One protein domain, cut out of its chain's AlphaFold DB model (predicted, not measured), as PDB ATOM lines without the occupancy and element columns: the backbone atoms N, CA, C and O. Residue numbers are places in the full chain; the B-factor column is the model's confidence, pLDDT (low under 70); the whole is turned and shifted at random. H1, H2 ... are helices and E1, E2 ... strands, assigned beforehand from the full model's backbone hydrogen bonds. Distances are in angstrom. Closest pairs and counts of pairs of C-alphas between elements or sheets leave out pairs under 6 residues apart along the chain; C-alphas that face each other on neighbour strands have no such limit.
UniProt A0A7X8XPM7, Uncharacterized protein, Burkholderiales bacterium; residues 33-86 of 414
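AT A GLANCE: This is residues 33 to 86 of the 414 residues of an uncharacterized protein of Burkholderiales bacterium (UniProt A0A7X8XPM7). A small three-stranded sheet has one short helix, H1, set slantwise over one face, with no named element over the other. A long loop, residues 63 to 74, leads from H1 back to the edge strand E2. The printed part has 54 residues, with three named strands and one named helix in the order E1, H1, E2, E3; the sheet order is E1, E3, E2, mixed. The class is mixed helices and strands, though under half of the residues are in named elements. The whole is compact, with a radius of gyration of the C-alphas of 10.2 A and spans of 27 by 24 by 18 A.

IN THESE COORDINATES: Start at C-alpha 44, at (40.558, 17.611, -44.150), where E1 begins; it covers residues 44 to 49, 16.4 A long. H1 is residues 55 to 62, 10.4 A, starting at (27.648, 25.630, -55.116). E2 is residues 75 to 78, 10.0 A. E3, residues 81 to 85, runs 13.4 A to C-alpha 85 at (28.547, 14.825, -51.019).

HOW THE PARTS SIT: Look first at inner strand E3. E1 is its parallel neighbour at 21 degrees, with N 46 and O 82 at 2.8 A. E2 is its antiparallel neighbour at 151 degrees, with N 83 and O 76 at 2.8 A; E2 and E3 form a hairpin. H1 is on the sheet at a height over the sheet of 9.2 A, over E3, slantwise to it at 49 degrees on the local plane. The closest C-alphas of H1 and E1 are Ala 62 and Leu 46, 7.4 A apart. In H1 every O i to N i+4 pair is within hydrogen-bond range.

THE WHOLE: The C-alphas of Leu 33 and Gly 73 are the farthest apart, 31.2 A. The printed part has no cut. The link from H1 to E2 is long; those from E1 to H1 and E2 to E3 are tight. Confidence is low, under 70, at residues 33 to 43.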
ATOM      1  N   LEU A  33      26.475  38.200 -38.298       33.19
ATOM      2  CA  LEU A  33      27.582  37.257 -38.323       33.19
ATOM      3  C   LEU A  33      27.107  35.968 -37.641       33.19
ATOM      4  O   LEU A  33      27.385  35.724 -36.467       33.19
ATOM      5  N   VAL A  34      26.347  35.144 -38.367       38.56
ATOM      6  CA  VAL A  34      26.250  33.723 -38.019       38.56
ATOM      7  C   VAL A  34      27.620  33.140 -38.332       38.56
ATOM      8  O   VAL A  34      27.941  32.850 -39.484       38.56
ATOM      9  N   LEU A  35      28.465  33.008 -37.312       36.41
ATOM     10  CA  LEU A  35      29.686  32.224 -37.428       36.41
ATOM     11  C   LEU A  35      29.271  30.750 -37.463       36.41
ATOM     12  O   LEU A  35      29.295  30.055 -36.449       36.41
ATOM     13  N   SER A  36      28.888  30.261 -38.646       39.50
ATOM     14  CA  SER A  36      29.108  28.853 -38.966       39.50
ATOM     15  C   SER A  36      30.605  28.639 -38.777       39.50
ATOM     16  O   SER A  36      31.408  29.237 -39.494       39.50
ATOM     17  N   VAL A  37      31.002  27.872 -37.759       44.47
ATOM     18  CA  VAL A  37      32.412  27.544 -37.547       44.47
ATOM     19  C   VAL A  37      32.837  26.694 -38.739       44.47
ATOM     20  O   VAL A  37      32.609  25.487 -38.770       44.47
ATOM     21  N   ALA A  38      33.394  27.342 -39.764       41.06
ATOM     22  CA  ALA A  38      34.018  26.651 -40.874       41.06
ATOM     23  C   ALA A  38      35.103  25.748 -40.287       41.06
ATOM     24  O   ALA A  38      35.909  26.184 -39.458       41.06
ATOM     25  N   ALA A  39      35.111  24.482 -40.690       43.25
ATOM     26  CA  ALA A  39      36.131  23.538 -40.269       43.25
ATOM     27  C   ALA A  39      37.480  23.956 -40.885       43.25
ATOM     28  O   ALA A  39      37.843  23.527 -41.976       43.25
ATOM     29  N   GLN A  40      38.221  24.833 -40.207       34.69
ATOM     30  CA  GLN A  40      39.533  25.288 -40.663       34.69
ATOM     31  C   GLN A  40      40.586  24.208 -40.384       34.69
ATOM     32  O   GLN A  40      40.971  23.972 -39.241       34.69
ATOM     33  N   GLY A  41      41.065  23.552 -41.441       36.66
ATOM     34  CA  GLY A  41      42.231  22.671 -41.412       36.66
ATOM     35  C   GLY A  41      42.586  22.188 -42.817       36.66
ATOM     36  O   GLY A  41      41.760  21.558 -43.473       36.66
ATOM     37  N   SER A  42      43.799  22.483 -43.292       39.78
ATOM     38  CA  SER A  42      44.281  21.997 -44.588       39.78
ATOM     39  C   SER A  42      44.408  20.468 -44.580       39.78
ATOM     40  O   SER A  42      44.941  19.884 -43.641       39.78
ATOM     41  N   GLY A  43      43.908  19.810 -45.634       55.44
ATOM     42  CA  GLY A  43      43.979  18.348 -45.793       55.44
ATOM     43  C   GLY A  43      42.810  17.563 -45.184       55.44
ATOM     44  O   GLY A  43      42.848  16.335 -45.158       55.44
ATOM     45  N   ARG A  44      41.758  18.243 -44.714       78.56
ATOM     46  CA  ARG A  44      40.558  17.611 -44.150       78.56
ATOM     47  C   ARG A  44      39.544  17.257 -45.248       78.56
ATOM     48  O   ARG A  44      39.393  17.977 -46.237       78.56
ATOM     49  N   VAL A  45      38.846  16.134 -45.071       90.69
ATOM     50  CA  VAL A  45      37.665  15.788 -45.873       90.69
ATOM     51  C   VAL A  45      36.439  16.407 -45.204       90.69
ATOM     52  O   VAL A  45      36.176  16.140 -44.031       90.69
ATOM     53  N   LEU A  46      35.710  17.245 -45.937       93.19
ATOM     54  CA  LEU A  46      34.434  17.820 -45.533       93.19
ATOM     55  C   LEU A  46      33.312  16.949 -46.088       93.19
ATOM     56  O   LEU A  46      33.225  16.713 -47.293       93.19
ATOM     57  N   TYR A  47      32.457  16.464 -45.200       96.12
ATOM     58  CA  TYR A  47      31.316  15.639 -45.559       96.12
ATOM     59  C   TYR A  47      30.063  16.507 -45.588       96.12
ATOM     60  O   TYR A  47      29.726  17.146 -44.591       96.12
ATOM     61  N   VAL A  48      29.376  16.526 -46.724       97.38
ATOM     62  CA  VAL A  48      28.139  17.284 -46.934       97.38
ATOM     63  C   VAL A  48      27.032  16.377 -47.448       97.38
ATOM     64  O   VAL A  48      27.289  15.236 -47.819       97.38
ATOM     65  N   THR A  49      25.808  16.885 -47.474       98.38
ATOM     66  CA  THR A  49      24.685  16.295 -48.211       98.38
ATOM     67  C   THR A  49      24.039  17.357 -49.096       98.38
ATOM     68  O   THR A  49      24.178  18.549 -48.819       98.38
ATOM     69  N   GLY A  50      23.316  16.929 -50.130       97.31
ATOM     70  CA  GLY A  50      22.415  17.766 -50.927       97.31
ATOM     71  C   GLY A  50      21.949  17.050 -52.194       97.31
ATOM     72  O   GLY A  50      22.631  16.136 -52.666       97.31
ATOM     73  N   ARG A  51      20.796  17.443 -52.750       95.25
ATOM     74  CA  ARG A  51      20.176  16.803 -53.927       95.25
ATOM     75  C   ARG A  51      19.891  17.773 -55.094       95.25
ATOM     76  O   ARG A  51      18.722  18.069 -55.346       95.25
ATOM     77  N   PRO A  52      20.914  18.185 -55.865       96.25
ATOM     78  CA  PRO A  52      22.350  18.136 -55.552       96.25
ATOM     79  C   PRO A  52      22.729  19.134 -54.441       96.25
ATOM     80  O   PRO A  52      21.920  19.971 -54.055       96.25
ATOM     81  N   ALA A  53      23.942  19.030 -53.891       97.25
ATOM     82  CA  ALA A  53      24.469  20.052 -52.985       97.25
ATOM     83  C   ALA A  53      24.856  21.284 -53.806       97.25
ATOM     84  O   ALA A  53      25.694  21.165 -54.704       97.25
ATOM     85  N   SER A  54      24.253  22.438 -53.515       97.00
ATOM     86  CA  SER A  54      24.479  23.647 -54.302       97.00
ATOM     87  C   SER A  54      25.887  24.210 -54.119       97.00
ATOM     88  O   SER A  54      26.480  24.127 -53.041       97.00
ATOM     89  N   ALA A  55      26.399  24.872 -55.154       95.94
ATOM     90  CA  ALA A  55      27.648  25.630 -55.116       95.94
ATOM     91  C   ALA A  55      27.713  26.609 -53.924       95.94
ATOM     92  O   ALA A  55      28.757  26.748 -53.280       95.94
ATOM     93  N   GLY A  56      26.584  27.246 -53.586       94.75
ATOM     94  CA  GLY A  56      26.462  28.144 -52.435       94.75
ATOM     95  C   GLY A  56      26.675  27.427 -51.099       94.75
ATOM     96  O   GLY A  56      27.525  27.846 -50.313       94.75
ATOM     97  N   HIS A  57      25.973  26.311 -50.869       95.19
ATOM     98  CA  HIS A  57      26.141  25.483 -49.667       95.19
ATOM     99  C   HIS A  57      27.567  24.928 -49.542       95.19
ATOM    100  O   HIS A  57      28.182  24.992 -48.477       95.19
ATOM    101  N   LEU A  58      28.137  24.441 -50.647       95.00
ATOM    102  CA  LEU A  58      29.515  23.946 -50.683       95.00
ATOM    103  C   LEU A  58      30.522  25.044 -50.322       95.00
ATOM    104  O   LEU A  58      31.452  24.789 -49.555       95.00
ATOM    105  N   SER A  59      30.313  26.262 -50.834       93.19
ATOM    106  CA  SER A  59      31.171  27.412 -50.539       93.19
ATOM    107  C   SER A  59      31.134  27.795 -49.061       93.19
ATOM    108  O   SER A  59      32.175  28.067 -48.462       93.19
ATOM    109  N   GLU A  60      29.942  27.784 -48.456       91.00
ATOM    110  CA  GLU A  60      29.760  28.072 -47.032       91.00
ATOM    111  C   GLU A  60      30.477  27.048 -46.150       91.00
ATOM    112  O   GLU A  60      31.227  27.427 -45.251       91.00
ATOM    113  N   VAL A  61      30.289  25.751 -46.418       89.69
ATOM    114  CA  VAL A  61      30.920  24.687 -45.621       89.69
ATOM    115  C   VAL A  61      32.442  24.704 -45.773       89.69
ATOM    116  O   VAL A  61      33.161  24.490 -44.796       89.69
ATOM    117  N   ALA A  62      32.942  24.964 -46.982       88.81
ATOM    118  CA  ALA A  62      34.375  25.002 -47.259       88.81
ATOM    119  C   ALA A  62      35.062  26.296 -46.794       88.81
ATOM    120  O   ALA A  62      36.285  26.321 -46.665       88.81
ATOM    121  N   GLY A  63      34.301  27.371 -46.566       88.06
ATOM    122  CA  GLY A  63      34.847  28.700 -46.286       88.06
ATOM    123  C   GLY A  63      35.616  29.307 -47.468       88.06
ATOM    124  O   GLY A  63      36.446  30.192 -47.270       88.06
ATOM    125  N   THR A  64      35.381  28.817 -48.687       88.12
ATOM    126  CA  THR A  64      36.032  29.266 -49.925       88.12
ATOM    127  C   THR A  64      35.075  29.087 -51.106       88.12
ATOM    128  O   THR A  64      34.274  28.153 -51.069       88.12
ATOM    129  N   PRO A  65      35.118  29.932 -52.151       91.56
ATOM    130  CA  PRO A  65      34.217  29.798 -53.291       91.56
ATOM    131  C   PRO A  65      34.326  28.438 -53.996       91.56
ATOM    132  O   PRO A  65      35.414  27.983 -54.351       91.56
ATOM    133  N   VAL A  66      33.175  27.822 -54.256       92.31
ATOM    134  CA  VAL A  66      32.994  26.611 -55.063       92.31
ATOM    135  C   VAL A  66      32.070  26.968 -56.227       92.31
ATOM    136  O   VAL A  66      30.990  27.507 -56.018       92.31
ATOM    137  N   GLY A  67      32.508  26.710 -57.462       92.94
ATOM    138  CA  GLY A  67      31.828  27.186 -58.677       92.94
ATOM    139  C   GLY A  67      30.819  26.221 -59.301       92.94
ATOM    140  O   GLY A  67      30.320  26.503 -60.386       92.94
ATOM    141  N   GLN A  68      30.557  25.074 -58.675       95.31
ATOM    142  CA  GLN A  68      29.678  24.041 -59.225       95.31
ATOM    143  C   GLN A  68      28.917  23.300 -58.129       95.31
ATOM    144  O   GLN A  68      29.417  23.151 -57.013       95.31
ATOM    145  N   ASP A  69      27.744  22.788 -58.488       97.19
ATOM    146  CA  ASP A  69      26.988  21.859 -57.657       97.19
ATOM    147  C   ASP A  69      27.684  20.491 -57.608       97.19
ATOM    148  O   ASP A  69      28.473  20.120 -58.487       97.19
ATOM    149  N   LEU A  70      27.375  19.709 -56.574       97.69
ATOM    150  CA  LEU A  70      27.918  18.369 -56.387       97.69
ATOM    151  C   LEU A  70      26.780  17.369 -56.196       97.69
ATOM    152  O   LEU A  70      26.018  17.466 -55.237       97.69
ATOM    153  N   ASN A  71      26.667  16.388 -57.090       98.12
ATOM    154  CA  ASN A  71      25.673  15.314 -56.976       98.12
ATOM    155  C   ASN A  71      25.979  14.376 -55.790       98.12
ATOM    156  O   ASN A  71      27.150  14.250 -55.412       98.12
ATOM    157  N   PRO A  72      24.969  13.688 -55.221       97.81
ATOM    158  CA  PRO A  72      25.182  12.638 -54.224       97.81
ATOM    159  C   PRO A  72      26.212  11.597 -54.686       97.81
ATOM    160  O   PRO A  72      26.239  11.210 -55.853       97.81
ATOM    161  N   GLY A  73      27.098  11.178 -53.782       97.12
ATOM    162  CA  GLY A  73      28.236  10.294 -54.065       97.12
ATOM    163  C   GLY A  73      29.449  10.993 -54.696       97.12
ATOM    164  O   GLY A  73      30.530  10.406 -54.759       97.12
ATOM    165  N   GLY A  74      29.296  12.244 -55.135       97.25
ATOM    166  CA  GLY A  74      30.351  13.027 -55.767       97.25
ATOM    167  C   GLY A  74      31.433  13.511 -54.799       97.25
ATOM    168  O   GLY A  74      31.229  13.639 -53.588       97.25
ATOM    169  N   GLN A  75      32.594  13.837 -55.366       96.56
ATOM    170  CA  GLN A  75      33.724  14.433 -54.664       96.56
ATOM    171  C   GLN A  75      34.289  15.619 -55.454       96.56
ATOM    172  O   GLN A  75      34.367  15.565 -56.679       96.56
ATOM    173  N   LEU A  76      34.719  16.661 -54.744       93.94
ATOM    174  CA  LEU A  76      35.371  17.839 -55.309       93.94
ATOM    175  C   LEU A  76      36.621  18.202 -54.499       93.94
ATOM    176  O   LEU A  76      36.617  18.142 -53.271       93.94
ATOM    177  N   HIS A  77      37.690  18.595 -55.186       91.31
ATOM    178  CA  HIS A  77      38.900  19.130 -54.565       91.31
ATOM    179  C   HIS A  77      38.873  20.659 -54.624       91.31
ATOM    180  O   HIS A  77      38.654  21.233 -55.687       91.31
ATOM    181  N   CYS A  78      39.096  21.317 -53.488       83.38
ATOM    182  CA  CYS A  78      39.071  22.775 -53.365       83.38
ATOM    183  C   CYS A  78      40.292  23.287 -52.592       83.38
ATOM    184  O   CYS A  78      41.011  22.522 -51.940       83.38
ATOM    185  N   ALA A  79      40.527  24.600 -52.645       73.50
ATOM    186  CA  ALA A  79      41.572  25.262 -51.869       73.50
ATOM    187  C   ALA A  79      41.251  25.165 -50.364       73.50
ATOM    188  O   ALA A  79      40.569  26.019 -49.810       73.50
ATOM    189  N   GLY A  80      41.686  24.081 -49.720       72.25
ATOM    190  CA  GLY A  80      41.408  23.785 -48.309       72.25
ATOM    191  C   GLY A  80      41.255  22.293 -48.002       72.25
ATOM    192  O   GLY A  80      41.542  21.872 -46.883       72.25
ATOM    193  N   GLY A  81      40.900  21.465 -48.990       85.06
ATOM    194  CA  GLY A  81      40.709  20.033 -48.776       85.06
ATOM    195  C   GLY A  81      39.848  19.366 -49.842       85.06
ATOM    196  O   GLY A  81      39.850  19.748 -51.011       85.06
ATOM    197  N   THR A  82      39.131  18.329 -49.426       92.88
ATOM    198  CA  THR A  82      38.234  17.558 -50.293       92.88
ATOM    199  C   THR A  82      36.819  17.638 -49.742       92.88
ATOM    200  O   THR A  82      36.622  17.373 -48.563       92.88
ATOM    201  N   ILE A  83      35.835  17.950 -50.579       95.12
ATOM    202  CA  ILE A  83      34.417  17.906 -50.218       95.12
ATOM    203  C   ILE A  83      33.806  16.639 -50.809       95.12
ATOM    204  O   ILE A  83      34.011  16.343 -51.985       95.12
ATOM    205  N   ARG A  84      33.049  15.888 -50.007       97.00
ATOM    206  CA  ARG A  84      32.304  14.702 -50.443       97.00
ATOM    207  C   ARG A  84      30.826  14.897 -50.150       97.00
ATOM    208  O   ARG A  84      30.458  15.048 -48.985       97.00
ATOM    209  N   ASN A  85      29.994  14.864 -51.188       98.00
ATOM    210  CA  ASN A  85      28.547  14.825 -51.019       98.00
ATOM    211  C   ASN A  85      28.130  13.376 -50.757       98.00
ATOM    212  O   ASN A  85      28.221  12.522 -51.634       98.00
ATOM    213  N   LEU A  86      27.733  13.082 -49.527       97.81
ATOM    214  CA  LEU A  86      27.296  11.762 -49.115       97.81
ATOM    215  C   LEU A  86      25.881  11.491 -49.627       97.81
ATOM    216  O   LEU A  86      24.974  12.303 -49.448       97.81
TER     217      LEU A  86